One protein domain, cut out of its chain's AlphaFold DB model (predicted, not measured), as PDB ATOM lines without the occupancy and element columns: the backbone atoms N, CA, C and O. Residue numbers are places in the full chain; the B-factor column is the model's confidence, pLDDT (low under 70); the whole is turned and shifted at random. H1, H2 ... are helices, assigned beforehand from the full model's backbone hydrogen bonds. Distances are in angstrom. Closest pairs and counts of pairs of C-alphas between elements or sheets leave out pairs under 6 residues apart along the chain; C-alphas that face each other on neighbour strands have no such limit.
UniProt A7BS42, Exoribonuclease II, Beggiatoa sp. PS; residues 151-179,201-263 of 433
ATOM      1  N   GLU A 151     211.306 268.331 164.407       86.44
ATOM      2  CA  GLU A 151     209.842 268.429 164.355       86.44
ATOM      3  C   GLU A 151     209.247 267.418 163.370       86.44
ATOM      4  O   GLU A 151     208.315 266.695 163.720       86.44
ATOM      5  N   LEU A 152     209.833 267.286 162.176       87.44
ATOM      6  CA  LEU A 152     209.419 266.292 161.189       87.44
ATOM      7  C   LEU A 152     209.637 264.861 161.695       87.44
ATOM      8  O   LEU A 152     208.762 264.013 161.523       87.44
ATOM      9  N   ALA A 153     210.783 264.579 162.320       83.19
ATOM     10  CA  ALA A 153     211.061 263.275 162.915       83.19
ATOM     11  C   ALA A 153     210.059 262.944 164.034       83.19
ATOM     12  O   ALA A 153     209.524 261.838 164.065       83.19
ATOM     13  N   ARG A 154     209.737 263.918 164.895       83.25
ATOM     14  CA  ARG A 154     208.732 263.788 165.962       83.25
ATOM     15  C   ARG A 154     207.336 263.532 165.397       83.25
ATOM     16  O   ARG A 154     206.666 262.616 165.861       83.25
ATOM     17  N   ALA A 155     206.922 264.276 164.372       85.50
ATOM     18  CA  ALA A 155     205.633 264.075 163.709       85.50
ATOM     19  C   ALA A 155     205.538 262.682 163.062       85.50
ATOM     20  O   ALA A 155     204.543 261.984 163.239       85.50
ATOM     21  N   LYS A 156     206.598 262.236 162.373       86.75
ATOM     22  CA  LYS A 156     206.678 260.879 161.809       86.75
ATOM     23  C   LYS A 156     206.582 259.805 162.892       86.75
ATOM     24  O   LYS A 156     205.796 258.874 162.740       86.75
ATOM     25  N   ALA A 157     207.332 259.952 163.985       82.94
ATOM     26  CA  ALA A 157     207.298 259.022 165.112       82.94
ATOM     27  C   ALA A 157     205.903 258.956 165.755       82.94
ATOM     28  O   ALA A 157     205.428 257.872 166.082       82.94
ATOM     29  N   GLN A 158     205.214 260.094 165.882       83.38
ATOM     30  CA  GLN A 158     203.860 260.153 166.431       83.38
ATOM     31  C   GLN A 158     202.840 259.429 165.542       83.38
ATOM     32  O   GLN A 158     202.016 258.670 166.053       83.38
ATOM     33  N   THR A 159     202.906 259.627 164.223       88.06
ATOM     34  CA  THR A 159     202.048 258.910 163.268       88.06
ATOM     35  C   THR A 159     202.328 257.409 163.298       88.06
ATOM     36  O   THR A 159     201.396 256.613 163.390       88.06
ATOM     37  N   LEU A 160     203.606 257.016 163.312       88.38
ATOM     38  CA  LEU A 160     204.010 255.613 163.410       88.38
ATOM     39  C   LEU A 160     203.476 254.960 164.694       88.38
ATOM     40  O   LEU A 160     202.897 253.877 164.635       88.38
ATOM     41  N   ALA A 161     203.625 255.632 165.840       85.62
ATOM     42  CA  ALA A 161     203.127 255.162 167.128       85.62
ATOM     43  C   ALA A 161     201.598 255.016 167.136       85.62
ATOM     44  O   ALA A 161     201.077 254.007 167.613       85.62
ATOM     45  N   HIS A 162     200.875 255.989 166.573       88.50
ATOM     46  CA  HIS A 162     199.420 255.935 166.444       88.50
ATOM     47  C   HIS A 162     198.963 254.718 165.632       88.50
ATOM     48  O   HIS A 162     198.155 253.919 166.115       88.50
ATOM     49  N   ASP A 163     199.513 254.548 164.429       87.75
ATOM     50  CA  ASP A 163     199.169 253.444 163.533       87.75
ATOM     51  C   ASP A 163     199.529 252.089 164.146       87.75
ATOM     52  O   ASP A 163     198.790 251.110 164.008       87.75
ATOM     53  N   TRP A 164     200.663 252.022 164.841       89.06
ATOM     54  CA  TRP A 164     201.121 250.816 165.511       89.06
ATOM     55  C   TRP A 164     200.211 250.416 166.675       89.06
ATOM     56  O   TRP A 164     199.761 249.269 166.713       89.06
ATOM     57  N   ILE A 165     199.852 251.353 167.565       85.94
ATOM     58  CA  ILE A 165     198.914 251.074 168.663       85.94
ATOM     59  C   ILE A 165     197.576 250.596 168.099       85.94
ATOM     60  O   ILE A 165     197.043 249.592 168.566       85.94
ATOM     61  N   GLN A 166     197.030 251.269 167.079       85.69
ATOM     62  CA  GLN A 166     195.758 250.857 166.482       85.69
ATOM     63  C   GLN A 166     195.806 249.439 165.905       85.69
ATOM     64  O   GLN A 166     194.824 248.699 166.007       85.69
ATOM     65  N   LYS A 167     196.928 249.055 165.283       86.75
ATOM     66  CA  LYS A 167     197.125 247.696 164.767       86.75
ATOM     67  C   LYS A 167     197.152 246.680 165.905       86.75
ATOM     68  O   LYS A 167     196.424 245.696 165.830       86.75
ATOM     69  N   ILE A 168     197.921 246.931 166.966       85.25
ATOM     70  CA  ILE A 168     198.045 246.000 168.099       85.25
ATOM     71  C   ILE A 168     196.753 245.900 168.910       85.25
ATOM     72  O   ILE A 168     196.366 244.804 169.313       85.25
ATOM     73  N   ALA A 169     196.044 247.010 169.115       82.62
ATOM     74  CA  ALA A 169     194.790 247.026 169.861       82.62
ATOM     75  C   ALA A 169     193.709 246.143 169.213       82.62
ATOM     76  O   ALA A 169     192.904 245.540 169.914       82.62
ATOM     77  N   LYS A 170     193.716 246.016 167.879       82.06
ATOM     78  CA  LYS A 170     192.785 245.151 167.134       82.06
ATOM     79  C   LYS A 170     193.144 243.666 167.189       82.06
ATOM     80  O   LYS A 170     192.302 242.836 166.856       82.06
ATOM     81  N   ILE A 171     194.378 243.320 167.556       80.56
ATOM     82  CA  ILE A 171     194.799 241.924 167.674       80.56
ATOM     83  C   ILE A 171     194.210 241.373 168.979       80.56
ATOM     84  O   ILE A 171     194.475 241.946 170.042       80.56
ATOM     85  N   PRO A 172     193.406 240.295 168.937       67.94
ATOM     86  CA  PRO A 172     192.853 239.704 170.146       67.94
ATOM     87  C   PRO A 172     193.980 239.133 171.006       67.94
ATOM     88  O   PRO A 172     194.949 238.579 170.484       67.94
ATOM     89  N   ILE A 173     193.847 239.247 172.327       62.50
ATOM     90  CA  ILE A 173     194.740 238.542 173.248       62.50
ATOM     91  C   ILE A 173     194.512 237.035 173.029       62.50
ATOM     92  O   ILE A 173     193.354 236.601 173.031       62.50
ATOM     93  N   PRO A 174     195.560 236.222 172.800       55.91
ATOM     94  CA  PRO A 174     195.412 234.774 172.798       55.91
ATOM     95  C   PRO A 174     194.783 234.342 174.124       55.91
ATOM     96  O   PRO A 174     195.223 234.790 175.179       55.91
ATOM     97  N   ALA A 175     193.755 233.494 174.077       49.78
ATOM     98  CA  ALA A 175     193.099 233.005 175.285       49.78
ATOM     99  C   ALA A 175     194.139 232.454 176.275       49.78
ATOM    100  O   ALA A 175     194.953 231.603 175.910       49.78
ATOM    101  N   PHE A 176     194.124 232.973 177.504       51.91
ATOM    102  CA  PHE A 176     195.061 232.610 178.560       51.91
ATOM    103  C   PHE A 176     194.966 231.102 178.858       51.91
ATOM    104  O   PHE A 176     193.916 230.649 179.321       51.91
ATOM    105  N   PRO A 177     196.033 230.310 178.633       42.47
ATOM    106  CA  PRO A 177     195.982 228.861 178.832       42.47
ATOM    107  C   PRO A 177     195.637 228.458 180.274       42.47
ATOM    108  O   PRO A 177     194.967 227.454 180.487       42.47
ATOM    109  N   HIS A 178     196.041 229.263 181.263       48.19
ATOM    110  CA  HIS A 178     195.786 229.004 182.684       48.19
ATOM    111  C   HIS A 178     194.342 229.314 183.122       48.19
ATOM    112  O   HIS A 178     193.875 228.746 184.101       48.19
ATOM    113  N   LEU A 179     193.603 230.147 182.378       41.66
ATOM    114  CA  LEU A 179     192.169 230.395 182.598       41.66
ATOM    115  C   LEU A 179     191.273 229.364 181.883       41.66
ATOM    116  O   LEU A 179     190.054 229.390 182.040       41.66
ATOM    117  N   GLU A 201     212.812 248.414 165.725       84.00
ATOM    118  CA  GLU A 201     213.741 249.338 166.404       84.00
ATOM    119  C   GLU A 201     213.234 250.790 166.414       84.00
ATOM    120  O   GLU A 201     213.447 251.514 167.380       84.00
ATOM    121  N   GLU A 202     212.483 251.199 165.388       84.00
ATOM    122  CA  GLU A 202     211.889 252.538 165.286       84.00
ATOM    123  C   GLU A 202     210.829 252.828 166.365       84.00
ATOM    124  O   GLU A 202     210.595 253.985 166.712       84.00
ATOM    125  N   ILE A 203     210.173 251.789 166.892       86.75
ATOM    126  CA  ILE A 203     209.052 251.905 167.840       86.75
ATOM    127  C   ILE A 203     209.504 251.640 169.277       86.75
ATOM    128  O   ILE A 203     208.840 252.052 170.229       86.75
ATOM    129  N   LEU A 204     210.663 251.008 169.452       86.94
ATOM    130  CA  LEU A 204     211.225 250.679 170.756       86.94
ATOM    131  C   LEU A 204     211.282 251.879 171.733       86.94
ATOM    132  O   LEU A 204     210.782 251.721 172.849       86.94
ATOM    133  N   PRO A 205     211.743 253.088 171.344       89.06
ATOM    134  CA  PRO A 205     211.751 254.241 172.252       89.06
ATOM    135  C   PRO A 205     210.350 254.652 172.723       89.06
ATOM    136  O   PRO A 205     210.171 255.178 173.818       89.06
ATOM    137  N   PHE A 206     209.329 254.425 171.893       90.06
ATOM    138  CA  PHE A 206     207.946 254.698 172.265       90.06
ATOM    139  C   PHE A 206     207.398 253.637 173.230       90.06
ATOM    140  O   PHE A 206     206.693 253.984 174.174       90.06
ATOM    141  N   VAL A 207     207.765 252.363 173.054       89.69
ATOM    142  CA  VAL A 207     207.411 251.290 174.000       89.69
ATOM    143  C   VAL A 207     207.985 251.559 175.388       89.69
ATOM    144  O   VAL A 207     207.267 251.428 176.373       89.69
ATOM    145  N   GLU A 208     209.239 251.999 175.478       89.88
ATOM    146  CA  GLU A 208     209.864 252.356 176.757       89.88
ATOM    147  C   GLU A 208     209.104 253.487 177.468       89.88
ATOM    148  O   GLU A 208     208.878 253.426 178.678       89.88
ATOM    149  N   ARG A 209     208.621 254.480 176.710       92.19
ATOM    150  CA  ARG A 209     207.759 255.550 177.238       92.19
ATOM    151  C   ARG A 209     206.400 255.028 177.709       92.19
ATOM    152  O   ARG A 209     205.909 255.493 178.734       92.19
ATOM    153  N   LEU A 210     205.799 254.057 177.014       91.06
ATOM    154  CA  LEU A 210     204.559 253.402 177.463       91.06
ATOM    155  C   LEU A 210     204.758 252.628 178.769       91.06
ATOM    156  O   LEU A 210     203.914 252.712 179.661       91.06
ATOM    157  N   GLU A 211     205.865 251.892 178.894       89.12
ATOM    158  CA  GLU A 211     206.216 251.184 180.128       89.12
ATOM    159  C   GLU A 211     206.390 252.158 181.300       89.12
ATOM    160  O   GLU A 211     205.831 251.941 182.376       89.12
ATOM    161  N   ALA A 212     207.133 253.248 181.088       86.88
ATOM    162  CA  ALA A 212     207.339 254.302 182.078       86.88
ATOM    163  C   ALA A 212     206.010 254.951 182.501       86.88
ATOM    164  O   ALA A 212     205.705 255.047 183.693       86.88
ATOM    165  N   TRP A 213     205.166 255.304 181.527       91.88
ATOM    166  CA  TRP A 213     203.844 255.880 181.766       91.88
ATOM    167  C   TRP A 213     202.942 254.941 182.580       91.88
ATOM    168  O   TRP A 213     202.309 255.357 183.553       91.88
ATOM    169  N   LEU A 214     202.938 253.637 182.268       88.44
ATOM    170  CA  LEU A 214     202.178 252.654 183.043       88.44
ATOM    171  C   LEU A 214     202.695 252.543 184.490       88.44
ATOM    172  O   LEU A 214     201.894 252.385 185.411       88.44
ATOM    173  N   ARG A 215     204.005 252.708 184.720       83.44
ATOM    174  CA  ARG A 215     204.629 252.727 186.061       83.44
ATOM    175  C   ARG A 215     204.395 254.025 186.855       83.44
ATOM    176  O   ARG A 215     204.766 254.074 188.037       83.44
ATOM    177  N   GLY A 216     203.749 255.021 186.243       82.44
ATOM    178  CA  GLY A 216     203.327 256.272 186.873       82.44
ATOM    179  C   GLY A 216     204.082 257.522 186.415       82.44
ATOM    180  O   GLY A 216     203.858 258.584 186.992       82.44
ATOM    181  N   ASP A 217     204.956 257.422 185.409       85.12
ATOM    182  CA  ASP A 217     205.668 258.589 184.888       85.12
ATOM    183  C   ASP A 217     204.740 259.476 184.048       85.12
ATOM    184  O   ASP A 217     203.849 259.012 183.333       85.12
ATOM    185  N   THR A 218     204.956 260.788 184.118       85.69
ATOM    186  CA  THR A 218     204.142 261.751 183.375       85.69
ATOM    187  C   THR A 218     204.704 261.971 181.979       85.69
ATOM    188  O   THR A 218     205.781 262.546 181.820       85.69
ATOM    189  N   ASP A 219     203.930 261.602 180.966       89.56
ATOM    190  CA  ASP A 219     204.232 261.890 179.568       89.56
ATOM    191  C   ASP A 219     202.957 262.363 178.868       89.56
ATOM    192  O   ASP A 219     202.056 261.578 178.576       89.56
ATOM    193  N   ARG A 220     202.871 263.675 178.625       89.31
ATOM    194  CA  ARG A 220     201.672 264.313 178.064       89.31
ATOM    195  C   ARG A 220     201.355 263.825 176.653       89.31
ATOM    196  O   ARG A 220     200.189 263.738 176.288       89.31
ATOM    197  N   GLU A 221     202.371 263.519 175.851       86.00
ATOM    198  CA  GLU A 221     202.135 263.057 174.482       86.00
ATOM    199  C   GLU A 221     201.569 261.643 174.462       86.00
ATOM    200  O   GLU A 221     200.661 261.353 173.680       86.00
ATOM    201  N   VAL A 222     202.122 260.774 175.315       89.62
ATOM    202  CA  VAL A 222     201.623 259.413 175.505       89.62
ATOM    203  C   VAL A 222     200.200 259.470 176.039       89.62
ATOM    204  O   VAL A 222     199.327 258.824 175.468       89.62
ATOM    205  N   ASP A 223     199.945 260.290 177.057       90.88
ATOM    206  CA  ASP A 223     198.617 260.460 177.644       90.88
ATOM    207  C   ASP A 223     197.582 260.901 176.593       90.88
ATOM    208  O   ASP A 223     196.576 260.220 176.378       90.88
ATOM    209  N   ASP A 224     197.870 261.965 175.836       89.75
ATOM    210  CA  ASP A 224     196.995 262.454 174.764       89.75
ATOM    211  C   ASP A 224     196.744 261.384 173.683       89.75
ATOM    212  O   ASP A 224     195.639 261.269 173.143       89.75
ATOM    213  N   LEU A 225     197.766 260.599 173.323       89.38
ATOM    214  CA  LEU A 225     197.658 259.552 172.306       89.38
ATOM    215  C   LEU A 225     196.841 258.351 172.794       89.38
ATOM    216  O   LEU A 225     195.943 257.900 172.078       89.38
ATOM    217  N   ILE A 226     197.131 257.851 173.996       91.38
ATOM    218  CA  ILE A 226     196.443 256.705 174.591       91.38
ATOM    219  C   ILE A 226     194.983 257.048 174.856       91.38
ATOM    220  O   ILE A 226     194.122 256.267 174.462       91.38
ATOM    221  N   ASN A 227     194.673 258.227 175.404       91.31
ATOM    222  CA  ASN A 227     193.288 258.645 175.648       91.31
ATOM    223  C   ASN A 227     192.447 258.661 174.359       91.31
ATOM    224  O   ASN A 227     191.317 258.165 174.342       91.31
ATOM    225  N   ARG A 228     193.008 259.153 173.243       88.75
ATOM    226  CA  ARG A 228     192.321 259.139 171.937       88.75
ATOM    227  C   ARG A 228     192.039 257.723 171.432       88.75
ATOM    228  O   ARG A 228     190.950 257.453 170.920       88.75
ATOM    229  N   ILE A 229     193.010 256.817 171.540       87.50
ATOM    230  CA  ILE A 229     192.857 255.455 171.013       87.50
ATOM    231  C   ILE A 229     191.977 254.603 171.934       87.50
ATOM    232  O   ILE A 229     191.099 253.894 171.444       87.50
ATOM    233  N   ALA A 230     192.142 254.726 173.249       88.94
ATOM    234  CA  ALA A 230     191.336 254.046 174.259       88.94
ATOM    235  C   ALA A 230     189.837 254.340 174.078       88.94
ATOM    236  O   ALA A 230     189.027 253.413 174.053       88.94
ATOM    237  N   ALA A 231     189.478 255.598 173.793       88.31
ATOM    238  CA  ALA A 231     188.106 255.986 173.464       88.31
ATOM    239  C   ALA A 231     187.554 255.282 172.206       88.31
ATOM    240  O   ALA A 231     186.369 254.958 172.144       88.31
ATOM    241  N   THR A 232     188.409 255.006 171.216       86.88
ATOM    242  CA  THR A 232     188.016 254.311 169.977       86.88
ATOM    243  C   THR A 232     187.779 252.817 170.215       86.88
ATOM    244  O   THR A 232     186.872 252.231 169.625       86.88
ATOM    245  N   VAL A 233     188.580 252.199 171.089       83.81
ATOM    246  CA  VAL A 233     188.534 250.756 171.397       83.81
ATOM    247  C   VAL A 233     187.592 250.440 172.574       83.81
ATOM    248  O   VAL A 233     187.269 249.280 172.801       83.81
ATOM    249  N   LYS A 234     187.071 251.465 173.266       86.69
ATOM    250  CA  LYS A 234     186.204 251.359 174.459       86.69
ATOM    251  C   LYS A 234     186.862 250.626 175.637       86.69
ATOM    252  O   LYS A 234     186.195 249.883 176.351       86.69
ATOM    253  N   LEU A 235     188.155 250.862 175.838       85.81
ATOM    254  CA  LEU A 235     188.916 250.393 177.000       85.81
ATOM    255  C   LEU A 235     189.368 251.589 177.835       85.81
ATOM    256  O   LEU A 235     189.470 252.701 177.311       85.81
ATOM    257  N   ALA A 236     189.677 251.381 179.116       90.25
ATOM    258  CA  ALA A 236     190.361 252.412 179.882       90.25
ATOM    259  C   ALA A 236     191.809 252.591 179.367       90.25
ATOM    260  O   ALA A 236     192.438 251.621 178.937       90.25
ATOM    261  N   PRO A 237     192.389 253.806 179.437       91.44
ATOM    262  CA  PRO A 237     193.756 254.086 178.982       91.44
ATOM    263  C   PRO A 237     194.810 253.106 179.512       91.44
ATOM    264  O   PRO A 237     195.607 252.562 178.749       91.44
ATOM    265  N   ARG A 238     194.787 252.833 180.823       90.31
ATOM    266  CA  ARG A 238     195.742 251.925 181.476       90.31
ATOM    267  C   ARG A 238     195.516 250.460 181.095       90.31
ATOM    268  O   ARG A 238     196.490 249.732 180.946       90.31
ATOM    269  N   GLU A 239     194.267 250.050 180.864       89.56
ATOM    270  CA  GLU A 239     193.941 248.707 180.361       89.56
ATOM    271  C   GLU A 239     194.479 248.506 178.942       89.56
ATOM    272  O   GLU A 239     195.110 247.490 178.664       89.56
ATOM    273  N   LEU A 240     194.304 249.498 178.062       90.06
ATOM    274  CA  LEU A 240     194.835 249.453 176.699       90.06
ATOM    275  C   LEU A 240     196.361 249.276 176.699       90.06
ATOM    276  O   LEU A 240     196.888 248.433 175.974       90.06
ATOM    277  N   VAL A 241     197.075 250.061 177.511       90.94
ATOM    278  CA  VAL A 241     198.541 249.969 177.600       90.94
ATOM    279  C   VAL A 241     198.974 248.626 178.189       90.94
ATOM    280  O   VAL A 241     199.895 248.012 177.652       90.94
ATOM    281  N   PHE A 242     198.288 248.134 179.226       89.62
ATOM    282  CA  PHE A 242     198.531 246.804 179.786       89.62
ATOM    283  C   PHE A 242     198.435 245.712 178.709       89.62
ATOM    284  O   PHE A 242     199.378 244.937 178.534       89.62
ATOM    285  N   GLU A 243     197.353 245.694 177.922       87.12
ATOM    286  CA  GLU A 243     197.185 244.706 176.851       87.12
ATOM    287  C   GLU A 243     198.289 244.784 175.796       87.12
ATOM    288  O   GLU A 243     198.779 243.756 175.328       87.12
ATOM    289  N   ILE A 244     198.673 245.999 175.391       88.44
ATOM    290  CA  ILE A 244     199.725 246.203 174.390       88.44
ATOM    291  C   ILE A 244     201.041 245.629 174.902       88.44
ATOM    292  O   ILE A 244     201.650 244.827 174.197       88.44
ATOM    293  N   LEU A 245     201.453 245.999 176.120       89.00
ATOM    294  CA  LEU A 245     202.713 245.549 176.712       89.00
ATOM    295  C   LEU A 245     202.742 244.029 176.921       89.00
ATOM    296  O   LEU A 245     203.787 243.408 176.720       89.00
ATOM    297  N   GLN A 246     201.604 243.414 177.243       84.75
ATOM    298  CA  GLN A 246     201.488 241.958 177.327       84.75
ATOM    299  C   GLN A 246     201.614 241.288 175.944       84.75
ATOM    300  O   GLN A 246     202.365 240.324 175.792       84.75
ATOM    301  N   LYS A 247     200.960 241.823 174.900       83.56
ATOM    302  CA  LYS A 247     201.032 241.291 173.517       83.56
ATOM    303  C   LYS A 247     202.446 241.341 172.922       83.56
ATOM    304  O   LYS A 247     202.806 240.483 172.114       83.56
ATOM    305  N   ILE A 248     203.253 242.327 173.311       84.69
ATOM    306  CA  ILE A 248     204.656 242.464 172.873       84.69
ATOM    307  C   ILE A 248     205.657 241.783 173.823       84.69
ATOM    308  O   ILE A 248     206.864 241.918 173.631       84.69
ATOM    309  N   GLY A 249     205.182 241.065 174.848       82.25
ATOM    310  CA  GLY A 249     206.034 240.326 175.787       82.25
ATOM    311  C   GLY A 249     206.861 241.203 176.733       82.25
ATOM    312  O   GLY A 249     207.853 240.733 177.282       82.25
ATOM    313  N   ARG A 250     206.485 242.477 176.919       85.38
ATOM    314  CA  ARG A 250     207.097 243.385 177.908       85.38
ATOM    315  C   ARG A 250     206.501 243.237 179.301       85.38
ATOM    316  O   ARG A 250     207.158 243.580 180.279       85.38
ATOM    317  N   LEU A 251     205.284 242.705 179.388       83.38
ATOM    318  CA  LEU A 251     204.705 242.211 180.631       83.38
ATOM    319  C   LEU A 251     204.606 240.680 180.591       83.38
ATOM    320  O   LEU A 251     204.306 240.129 179.526       83.38
ATOM    321  N   PRO A 252     204.827 240.000 181.732       78.56
ATOM    322  CA  PRO A 252     204.554 238.575 181.859       78.56
ATOM    323  C   PRO A 252     203.114 238.219 181.464       78.56
ATOM    324  O   PRO A 252     202.182 239.019 181.585       78.56
ATOM    325  N   ILE A 253     202.921 236.993 180.983       72.56
ATOM    326  CA  ILE A 253     201.599 236.496 180.568       72.56
ATOM    327  C   ILE A 253     200.638 236.321 181.753       72.56
ATOM    328  O   ILE A 253     199.426 236.409 181.593       72.56
ATOM    329  N   ASP A 254     201.197 236.080 182.930       74.94
ATOM    330  CA  ASP A 254     200.553 235.904 184.228       74.94
ATOM    331  C   ASP A 254     200.567 237.191 185.067       74.94
ATOM    332  O   ASP A 254     200.253 237.165 186.253       74.94
ATOM    333  N   ALA A 255     200.921 238.331 184.459       80.75
ATOM    334  CA  ALA A 255     200.900 239.616 185.136       80.75
ATOM    335  C   ALA A 255     199.480 239.968 185.609       80.75
ATOM    336  O   ALA A 255     198.524 239.937 184.829       80.75
ATOM    337  N   ASP A 256     199.363 240.356 186.876       83.88
ATOM    338  CA  ASP A 256     198.095 240.741 187.483       83.88
ATOM    339  C   ASP A 256     197.589 242.066 186.888       83.88
ATOM    340  O   ASP A 256     198.161 243.146 187.093       83.88
ATOM    341  N   ARG A 257     196.509 241.961 186.107       84.19
ATOM    342  CA  ARG A 257     195.879 243.086 185.413       84.19
ATOM    343  C   ARG A 257     195.415 244.151 186.392       84.19
ATOM    344  O   ARG A 257     195.674 245.329 186.151       84.19
ATOM    345  N   ASP A 258     194.739 243.757 187.463       84.31
ATOM    346  CA  ASP A 258     194.071 244.699 188.356       84.31
ATOM    347  C   ASP A 258     195.109 245.500 189.148       84.31
ATOM    348  O   ASP A 258     194.993 246.721 189.263       84.31
ATOM    349  N   VAL A 259     196.204 244.853 189.557       86.25
ATOM    350  CA  VAL A 259     197.355 245.513 190.193       86.25
ATOM    351  C   VAL A 259     197.991 246.558 189.282       86.25
ATOM    352  O   VAL A 259     198.150 247.722 189.665       86.25
ATOM    353  N   ILE A 260     198.341 246.172 188.054       85.44
ATOM    354  CA  ILE A 260     199.079 247.055 187.145       85.44
ATOM    355  C   ILE A 260     198.186 248.194 186.638       85.44
ATOM    356  O   ILE A 260     198.617 249.353 186.587       85.44
ATOM    357  N   VAL A 261     196.927 247.902 186.302       85.94
ATOM    358  CA  VAL A 261     195.960 248.910 185.850       85.94
ATOM    359  C   VAL A 261     195.624 249.887 186.972       85.94
ATOM    360  O   VAL A 261     195.552 251.083 186.699       85.94
ATOM    361  N   ALA A 262     195.521 249.446 188.228       84.75
ATOM    362  CA  ALA A 262     195.366 250.351 189.369       84.75
ATOM    363  C   ALA A 262     196.643 251.158 189.683       84.75
ATOM    364  O   ALA A 262     196.590 252.143 190.414       84.75
ATOM    365  N   GLY A 263     197.792 250.777 189.111       84.50
ATOM    366  CA  GLY A 263     199.081 251.419 189.383       84.50
ATOM    367  C   GLY A 263     199.654 251.058 190.751       84.50
ATOM    368  O   GLY A 263     200.499 251.786 191.280       84.50
TER     369      GLY A 263
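AT A GLANCE: This is residues 151 to 179 and 201 to 263 of the 433 residues of the protein "Exoribonuclease II" of Beggiatoa sp. PS (UniProt A7BS42). Helices H1, H2, H3 and H5 pack around H4 in the middle, mostly crossing it, and residues 151 to 156 of long H1 stick out. The printed part has 92 residues with five named helices, H1 to H5 in chain order, and no named strand: all helix. It is compact, with a radius of gyration of the C-alphas of 13.1 A, and spans 45 by 26 by 25 A.

IN THESE COORDINATES: H1, residues 151 to 169, begins with C-alpha 151 at (209.842, 268.429, 164.355) and measures 26.7 A from first to last C-alpha. H2 is residues 204 to 214, H3 220 to 233, 20.0 A, and H4 237 to 247. H5, residues 257 to 262, ends with C-alpha 262 at (195.366, 250.351, 189.369).

HOW THE PARTS SIT: H1 touches the hub, H4, with residues 165 to 169 alone, about perpendicular at 78 degrees; the closest C-alphas, of Ile 168 and Ile 244, are 6.5 A apart. H4 and H5 form a hairpin, closest at C-alphas 238 and 261, 5.3 A. Every O i to N i+4 pair is within hydrogen-bond range in H1, H2, H4 and H5, and 9 of 10 in H3.

THE WHOLE: Residues 180 to 200 are not printed; C-alphas 179 and 201 are 33.0 A apart. Residues 172 to 179 have pLDDT under 70.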